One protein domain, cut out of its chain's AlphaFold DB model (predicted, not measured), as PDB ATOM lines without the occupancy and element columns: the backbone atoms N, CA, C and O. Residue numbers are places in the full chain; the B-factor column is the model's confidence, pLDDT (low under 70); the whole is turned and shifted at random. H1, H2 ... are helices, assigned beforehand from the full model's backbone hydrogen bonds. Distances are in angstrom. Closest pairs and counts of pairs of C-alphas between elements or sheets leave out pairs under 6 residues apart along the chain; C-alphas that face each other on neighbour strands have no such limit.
ATOM      1  N   TYR A  80    -135.945 210.369  13.135       59.72
ATOM      2  CA  TYR A  80    -136.151 211.826  13.257       59.72
ATOM      3  C   TYR A  80    -137.591 212.226  12.892       59.72
ATOM      4  O   TYR A  80    -138.240 212.991  13.601       59.72
ATOM      5  N   GLY A  81    -138.149 211.604  11.845       65.31
ATOM      6  CA  GLY A  81    -139.561 211.759  11.495       65.31
ATOM      7  C   GLY A  81    -140.521 211.294  12.599       65.31
ATOM      8  O   GLY A  81    -141.636 211.806  12.701       65.31
ATOM      9  N   LYS A  82    -140.085 210.364  13.459       76.44
ATOM     10  CA  LYS A  82    -140.847 209.901  14.623       76.44
ATOM     11  C   LYS A  82    -140.865 210.938  15.741       76.44
ATOM     12  O   LYS A  82    -141.947 211.252  16.224       76.44
ATOM     13  N   PHE A  83    -139.716 211.526  16.088       80.31
ATOM     14  CA  PHE A  83    -139.654 212.635  17.051       80.31
ATOM     15  C   PHE A  83    -140.523 213.807  16.602       80.31
ATOM     16  O   PHE A  83    -141.337 214.291  17.380       80.31
ATOM     17  N   ASN A  84    -140.453 214.192  15.326       82.19
ATOM     18  CA  ASN A  84    -141.288 215.276  14.811       82.19
ATOM     19  C   ASN A  84    -142.796 214.965  14.930       82.19
ATOM     20  O   ASN A  84    -143.602 215.831  15.271       82.19
ATOM     21  N   ARG A  85    -143.196 213.704  14.701       83.62
ATOM     22  CA  ARG A  85    -144.582 213.251  14.910       83.62
ATOM     23  C   ARG A  85    -144.990 213.309  16.385       83.62
ATOM     24  O   ARG A  85    -146.118 213.700  16.666       83.62
ATOM     25  N   LEU A  86    -144.091 212.950  17.299       85.94
ATOM     26  CA  LEU A  86    -144.335 212.985  18.743       85.94
ATOM     27  C   LEU A  86    -144.472 214.416  19.267       85.94
ATOM     28  O   LEU A  86    -145.412 214.717  20.000       85.94
ATOM     29  N   TRP A  87    -143.604 215.323  18.821       87.81
ATOM     30  CA  TRP A  87    -143.733 216.752  19.102       87.81
ATOM     31  C   TRP A  87    -145.060 217.307  18.585       87.81
ATOM     32  O   TRP A  87    -145.759 218.007  19.313       87.81
ATOM     33  N   LYS A  88    -145.480 216.904  17.379       86.19
ATOM     34  CA  LYS A  88    -146.800 217.253  16.842       86.19
ATOM     35  C   LYS A  88    -147.943 216.745  17.722       86.19
ATOM     36  O   LYS A  88    -148.901 217.478  17.946       86.19
ATOM     37  N   THR A  89    -147.888 215.501  18.203       86.31
ATOM     38  CA  THR A  89    -148.935 214.959  19.087       86.31
ATOM     39  C   THR A  89    -148.958 215.653  20.447       86.31
ATOM     40  O   THR A  89    -150.041 215.980  20.925       86.31
ATOM     41  N   LEU A  90    -147.790 215.951  21.028       85.94
ATOM     42  CA  LEU A  90    -147.677 216.695  22.287       85.94
ATOM     43  C   LEU A  90    -148.250 218.107  22.152       85.94
ATOM     44  O   LEU A  90    -149.047 218.531  22.985       85.94
ATOM     45  N   PHE A  91    -147.893 218.805  21.073       85.31
ATOM     46  CA  PHE A  91    -148.421 220.130  20.766       85.31
ATOM     47  C   PHE A  91    -149.948 220.104  20.660       85.31
ATOM     48  O   PHE A  91    -150.635 220.859  21.343       85.31
ATOM     49  N   LYS A  92    -150.490 219.162  19.877       85.31
ATOM     50  CA  LYS A  92    -151.938 219.002  19.695       85.31
ATOM     51  C   LYS A  92    -152.693 218.694  20.980       85.31
ATOM     52  O   LYS A  92    -153.811 219.167  21.147       85.31
ATOM     53  N   SER A  93    -152.098 217.895  21.862       85.38
ATOM     54  CA  SER A  93    -152.709 217.553  23.143       85.38
ATOM     55  C   SER A  93    -152.764 218.743  24.100       85.38
ATOM     56  O   SER A  93    -153.646 218.778  24.952       85.38
ATOM     57  N   ARG A  94    -151.814 219.681  24.003       83.94
ATOM     58  CA  ARG A  94    -151.695 220.814  24.929       83.94
ATOM     59  C   ARG A  94    -152.423 222.066  24.437       83.94
ATOM     60  O   ARG A  94    -152.979 222.782  25.264       83.94
ATOM     61  N   TRP A  95    -152.453 222.291  23.123       84.38
ATOM     62  CA  TRP A  95    -153.090 223.445  22.478       84.38
ATOM     63  C   TRP A  95    -153.973 223.015  21.295       84.38
ATOM     64  O   TRP A  95    -153.597 223.182  20.134       84.38
ATOM     65  N   PRO A  96    -155.157 222.429  21.550       79.44
ATOM     66  CA  PRO A  96    -156.033 221.945  20.481       79.44
ATOM     67  C   PRO A  96    -156.592 223.068  19.588       79.44
ATOM     68  O   PRO A  96    -156.911 222.808  18.427       79.44
ATOM     69  N   GLU A  97    -156.693 224.296  20.105       74.56
ATOM     70  CA  GLU A  97    -157.239 225.453  19.382       74.56
ATOM     71  C   GLU A  97    -156.212 226.071  18.416       74.56
ATOM     72  O   GLU A  97    -156.499 226.248  17.231       74.56
ATOM     73  N   ASP A  98    -154.969 226.260  18.866       68.12
ATOM     74  CA  ASP A  98    -153.874 226.823  18.057       68.12
ATOM     75  C   ASP A  98    -153.543 225.951  16.839       68.12
ATOM     76  O   ASP A  98    -153.158 226.430  15.773       68.12
ATOM     77  N   VAL A  99    -153.767 224.640  16.952       65.31
ATOM     78  CA  VAL A  99    -153.608 223.680  15.853       65.31
ATOM     79  C   VAL A  99    -154.533 223.982  14.677       65.31
ATOM     80  O   VAL A  99    -154.160 223.702  13.534       65.31
ATOM     81  N   ARG A 100    -155.736 224.510  14.931       61.94
ATOM     82  CA  ARG A 100    -156.690 224.878  13.873       61.94
ATOM     83  C   ARG A 100    -156.183 226.094  13.109       61.94
ATOM     84  O   ARG A 100    -156.227 226.097  11.884       61.94
ATOM     85  N   GLN A 101    -155.620 227.064  13.826       61.88
ATOM     86  CA  GLN A 101    -155.027 228.266  13.247       61.88
ATOM     87  C   GLN A 101    -153.761 227.938  12.447       61.88
ATOM     88  O   GLN A 101    -153.630 228.375  11.311       61.88
ATOM     89  N   ILE A 102    -152.880 227.077  12.969       68.38
ATOM     90  CA  ILE A 102    -151.677 226.626  12.250       68.38
ATOM     91  C   ILE A 102    -152.043 225.864  10.971       68.38
ATOM     92  O   ILE A 102    -151.428 226.083   9.937       68.38
ATOM     93  N   GLN A 103    -153.054 224.986  11.006       61.75
ATOM     94  CA  GLN A 103    -153.509 224.270   9.804       61.75
ATOM     95  C   GLN A 103    -154.134 225.204   8.761       61.75
ATOM     96  O   GLN A 103    -153.953 224.986   7.565       61.75
ATOM     97  N   LEU A 104    -154.848 226.236   9.213       58.09
ATOM     98  CA  LEU A 104    -155.423 227.264   8.354       58.09
ATOM     99  C   LEU A 104    -154.324 228.108   7.691       58.09
ATOM    100  O   LEU A 104    -154.359 228.322   6.482       58.09
ATOM    101  N   VAL A 105    -153.310 228.514   8.461       58.78
ATOM    102  CA  VAL A 105    -152.134 229.239   7.962       58.78
ATOM    103  C   VAL A 105    -151.331 228.362   6.997       58.78
ATOM    104  O   VAL A 105    -151.021 228.817   5.903       58.78
ATOM    105  N   ASP A 106    -151.070 227.092   7.314       60.28
ATOM    106  CA  ASP A 106    -150.398 226.142   6.409       60.28
ATOM    107  C   ASP A 106    -151.160 225.944   5.085       60.28
ATOM    108  O   ASP A 106    -150.537 225.758   4.037       60.28
ATOM    109  N   TRP A 107    -152.498 225.956   5.112       57.16
ATOM    110  CA  TRP A 107    -153.333 225.857   3.910       57.16
ATOM    111  C   TRP A 107    -153.248 227.131   3.058       57.16
ATOM    112  O   TRP A 107    -152.943 227.038   1.871       57.16
ATOM    113  N   LEU A 108    -153.394 228.308   3.677       54.41
ATOM    114  CA  LEU A 108    -153.271 229.614   3.012       54.41
ATOM    115  C   LEU A 108    -151.863 229.849   2.436       54.41
ATOM    116  O   LEU A 108    -151.705 230.410   1.355       54.41
ATOM    117  N   THR A 109    -150.826 229.374   3.129       54.81
ATOM    118  CA  THR A 109    -149.422 229.549   2.714       54.81
ATOM    119  C   THR A 109    -149.034 228.594   1.577       54.81
ATOM    120  O   THR A 109    -148.107 228.869   0.820       54.81
ATOM    121  N   LYS A 110    -149.753 227.476   1.399       56.25
ATOM    122  CA  LYS A 110    -149.564 226.569   0.252       56.25
ATOM    123  C   LYS A 110    -150.123 227.123  -1.060       56.25
ATOM    124  O   LYS A 110    -149.682 226.680  -2.117       56.25
ATOM    125  N   GLU A 111    -151.057 228.068  -0.997       54.69
ATOM    126  CA  GLU A 111    -151.687 228.681  -2.172       54.69
ATOM    127  C   GLU A 111    -150.865 229.864  -2.732       54.69
ATOM    128  O   GLU A 111    -150.918 230.148  -3.927       54.69
ATOM    129  N   GLY A 112    -150.013 230.492  -1.910       48.56
ATOM    130  CA  GLY A 112    -149.128 231.595  -2.299       48.56
ATOM    131  C   GLY A 112    -147.638 231.262  -2.156       48.56
ATOM    132  O   GLY A 112    -147.072 231.364  -1.078       48.56
ATOM    133  N   LEU A 113    -147.000 230.883  -3.266       54.53
ATOM    134  CA  LEU A 113    -145.551 230.861  -3.533       54.53
ATOM    135  C   LEU A 113    -144.606 231.419  -2.428       54.53
ATOM    136  O   LEU A 113    -144.304 232.608  -2.443       54.53
ATOM    137  N   ALA A 114    -143.996 230.568  -1.588       39.53
ATOM    138  CA  ALA A 114    -142.650 230.820  -1.037       39.53
ATOM    139  C   ALA A 114    -142.012 229.581  -0.378       39.53
ATOM    140  O   ALA A 114    -142.455 229.073   0.647       39.53
ATOM    141  N   ASP A 121    -140.962 222.290  12.079       78.38
ATOM    142  CA  ASP A 121    -140.198 221.909  13.271       78.38
ATOM    143  C   ASP A 121    -141.129 221.998  14.495       78.38
ATOM    144  O   ASP A 121    -141.232 223.025  15.170       78.38
ATOM    145  N   TRP A 122    -141.880 220.918  14.739       83.81
ATOM    146  CA  TRP A 122    -142.861 220.861  15.825       83.81
ATOM    147  C   TRP A 122    -142.210 221.010  17.202       83.81
ATOM    148  O   TRP A 122    -142.888 221.413  18.146       83.81
ATOM    149  N   GLN A 123    -140.915 220.703  17.327       85.75
ATOM    150  CA  GLN A 123    -140.172 220.912  18.564       85.75
ATOM    151  C   GLN A 123    -140.005 222.405  18.844       85.75
ATOM    152  O   GLN A 123    -140.291 222.850  19.956       85.75
ATOM    153  N   GLN A 124    -139.566 223.175  17.844       84.56
ATOM    154  CA  GLN A 124    -139.422 224.624  17.976       84.56
ATOM    155  C   GLN A 124    -140.767 225.274  18.319       84.56
ATOM    156  O   GLN A 124    -140.863 225.997  19.308       84.56
ATOM    157  N   MET A 125    -141.822 224.932  17.573       86.00
ATOM    158  CA  MET A 125    -143.169 225.461  17.815       86.00
ATOM    159  C   MET A 125    -143.680 225.141  19.224       86.00
ATOM    160  O   MET A 125    -144.306 225.980  19.868       86.00
ATOM    161  N   TYR A 126    -143.398 223.935  19.727       89.19
ATOM    162  CA  TYR A 126    -143.771 223.544  21.082       89.19
ATOM    163  C   TYR A 126    -143.092 224.408  22.147       89.19
ATOM    164  O   TYR A 126    -143.756 224.860  23.081       89.19
ATOM    165  N   TRP A 127    -141.780 224.625  22.035       88.62
ATOM    166  CA  TRP A 127    -141.041 225.408  23.026       88.62
ATOM    167  C   TRP A 127    -141.391 226.891  22.976       88.62
ATOM    168  O   TRP A 127    -141.557 227.490  24.034       88.62
ATOM    169  N   GLU A 128    -141.576 227.460  21.785       89.31
ATOM    170  CA  GLU A 128    -142.024 228.847  21.628       89.31
ATOM    171  C   GLU A 128    -143.398 229.059  22.279       89.31
ATOM    172  O   GLU A 128    -143.540 229.927  23.140       89.31
ATOM    173  N   ALA A 129    -144.381 228.201  21.977       87.69
ATOM    174  CA  ALA A 129    -145.708 228.273  22.592       87.69
ATOM    175  C   ALA A 129    -145.662 228.051  24.113       87.69
ATOM    176  O   ALA A 129    -146.380 228.698  24.877       87.69
ATOM    177  N   HIS A 130    -144.799 227.143  24.581       90.12
ATOM    178  CA  HIS A 130    -144.630 226.913  26.009       90.12
ATOM    179  C   HIS A 130    -144.072 228.143  26.729       90.12
ATOM    180  O   HIS A 130    -144.595 228.492  27.786       90.12
ATOM    181  N   LEU A 131    -143.038 228.778  26.169       90.38
ATOM    182  CA  LEU A 131    -142.426 229.978  26.734       90.38
ATOM    183  C   LEU A 131    -143.403 231.150  26.738       90.38
ATOM    184  O   LEU A 131    -143.520 231.808  27.769       90.38
ATOM    185  N   GLN A 132    -144.146 231.360  25.648       88.06
ATOM    186  CA  GLN A 132    -145.163 232.409  25.576       88.06
ATOM    187  C   GLN A 132    -146.213 232.231  26.678       88.06
ATOM    188  O   GLN A 132    -146.423 233.137  27.472       88.06
ATOM    189  N   ASN A 133    -146.757 231.021  26.839       89.00
ATOM    190  CA  ASN A 133    -147.724 230.721  27.899       89.00
ATOM    191  C   ASN A 133    -147.144 230.938  29.314       89.00
ATOM    192  O   ASN A 133    -147.850 231.352  30.230       89.00
ATOM    193  N   CYS A 134    -145.855 230.652  29.526       89.75
ATOM    194  CA  CYS A 134    -145.199 230.948  30.802       89.75
ATOM    195  C   CYS A 134    -145.076 232.458  31.048       89.75
ATOM    196  O   CYS A 134    -145.310 232.905  32.169       89.75
ATOM    197  N   LEU A 135    -144.719 233.229  30.017       88.81
ATOM    198  CA  LEU A 135    -144.619 234.685  30.096       88.81
ATOM    199  C   LEU A 135    -145.985 235.330  30.323       88.81
ATOM    200  O   LEU A 135    -146.096 236.177  31.201       88.81
ATOM    201  N   ASP A 136    -147.017 234.885  29.608       86.44
ATOM    202  CA  ASP A 136    -148.384 235.390  29.753       86.44
ATOM    203  C   ASP A 136    -148.890 235.166  31.185       86.44
ATOM    204  O   ASP A 136    -149.336 236.102  31.839       86.44
ATOM    205  N   LYS A 137    -148.698 233.962  31.741       87.38
ATOM    206  CA  LYS A 137    -149.055 233.662  33.139       87.38
ATOM    207  C   LYS A 137    -148.276 234.494  34.153       87.38
ATOM    208  O   LYS A 137    -148.831 234.919  35.168       87.38
ATOM    209  N   ALA A 138    -146.980 234.700  33.918       87.31
ATOM    210  CA  ALA A 138    -146.159 235.540  34.784       87.31
ATOM    211  C   ALA A 138    -146.620 237.006  34.727       87.31
ATOM    212  O   ALA A 138    -146.707 237.656  35.768       87.31
ATOM    213  N   ALA A 139    -146.968 237.501  33.537       85.00
ATOM    214  CA  ALA A 139    -147.511 238.837  33.336       85.00
ATOM    215  C   ALA A 139    -148.879 239.002  34.010       85.00
ATOM    216  O   ALA A 139    -149.068 239.964  34.745       85.00
ATOM    217  N   GLU A 140    -149.799 238.048  33.852       84.62
ATOM    218  CA  GLU A 140    -151.088 238.033  34.562       84.62
ATOM    219  C   GLU A 140    -150.893 238.092  36.082       84.62
ATOM    220  O   GLU A 140    -151.538 238.885  36.765       84.62
ATOM    221  N   THR A 141    -149.949 237.308  36.609       80.19
ATOM    222  CA  THR A 141    -149.632 237.296  38.045       80.19
ATOM    223  C   THR A 141    -149.069 238.639  38.515       80.19
ATOM    224  O   THR A 141    -149.405 239.091  39.602       80.19
ATOM    225  N   ALA A 142    -148.229 239.290  37.707       76.25
ATOM    226  CA  ALA A 142    -147.647 240.592  38.029       76.25
ATOM    227  C   ALA A 142    -148.647 241.756  37.893       76.25
ATOM    228  O   ALA A 142    -148.498 242.774  38.567       76.25
ATOM    229  N   VAL A 143    -149.650 241.622  37.018       70.69
ATOM    230  CA  VAL A 143    -150.711 242.621  36.809       70.69
ATOM    231  C   VAL A 143    -151.770 242.556  37.908       70.69
ATOM    232  O   VAL A 143    -152.401 243.572  38.194       70.69
ATOM    233  N   LEU A 144    -151.957 241.402  38.553       60.66
ATOM    234  CA  LEU A 144    -152.810 241.287  39.730       60.66
ATOM    235  C   LEU A 144    -152.060 241.836  40.955       60.66
ATOM    236  O   LEU A 144    -151.126 241.188  41.431       60.66
TER     237      LEU A 144
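This is residues 80 to 114 and 121 to 144 of the 161 residues of an uncharacterized protein of Tetracentron sinense (UniProt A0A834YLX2). H1 and H2 make a V, with the end of H1 near the start of H2, and the first turns of the long helix H3 pack on H1. Two stretches stick out from this small body in different directions: residues 101 to 114, of which 101 to 111 belong to H2, and residues 131 to 144, of which 131 to 143 belong to H3. The printed part has 59 residues, with three named helices in the order H1, H2, H3 and no named strand; its class is all helix. The whole is loose, with a radius of gyration of the C-alphas of 14.3 A, and elongated, spanning 44 by 28 by 19 A.

H1, residues 80 to 94, is close to but not clearly touching H2, residues 98 to 111; their closest C-alphas, those of Lys 92 and Val 99, are 6.3 A apart. They run opposite ways at a steep tilt of 53 degrees. H1 touches H3, residues 122 to 143, which meets it with residues 122 to 126 alone; the closest C-alphas, those of Trp 87 and Trp 122, are 5.3 A apart. H1 and H3 run the same way at a shallow tilt of 29 degrees. H2 and H3 are apart. In H1 and H3 every O i to N i+4 pair is within hydrogen-bond range; in H2 it is 9 of 10.

H1 begins at C-alpha 80, at (-136.151, 211.826, 13.257), and is 21.4 A long from first to last C-alpha. H2 is 20.4 A long and begins at C-alpha 98, at (-153.874, 226.823, 18.057). H3 is 31.2 A long and ends at C-alpha 143, at (-150.711, 242.621, 36.809).

The two C-alphas farthest apart, those of Leu 113 and Leu 144, are 45.1 A apart. The link from H1 to H2 is tight. The link from H2 to H3 runs across the cut, where residues 115 to 120 are not printed and C-alphas 114 and 121 are 17.0 A apart. The mean pLDDT of the printed part is 75.8, and it is under 70 at residues 80 to 81, 98 to 114 and 144.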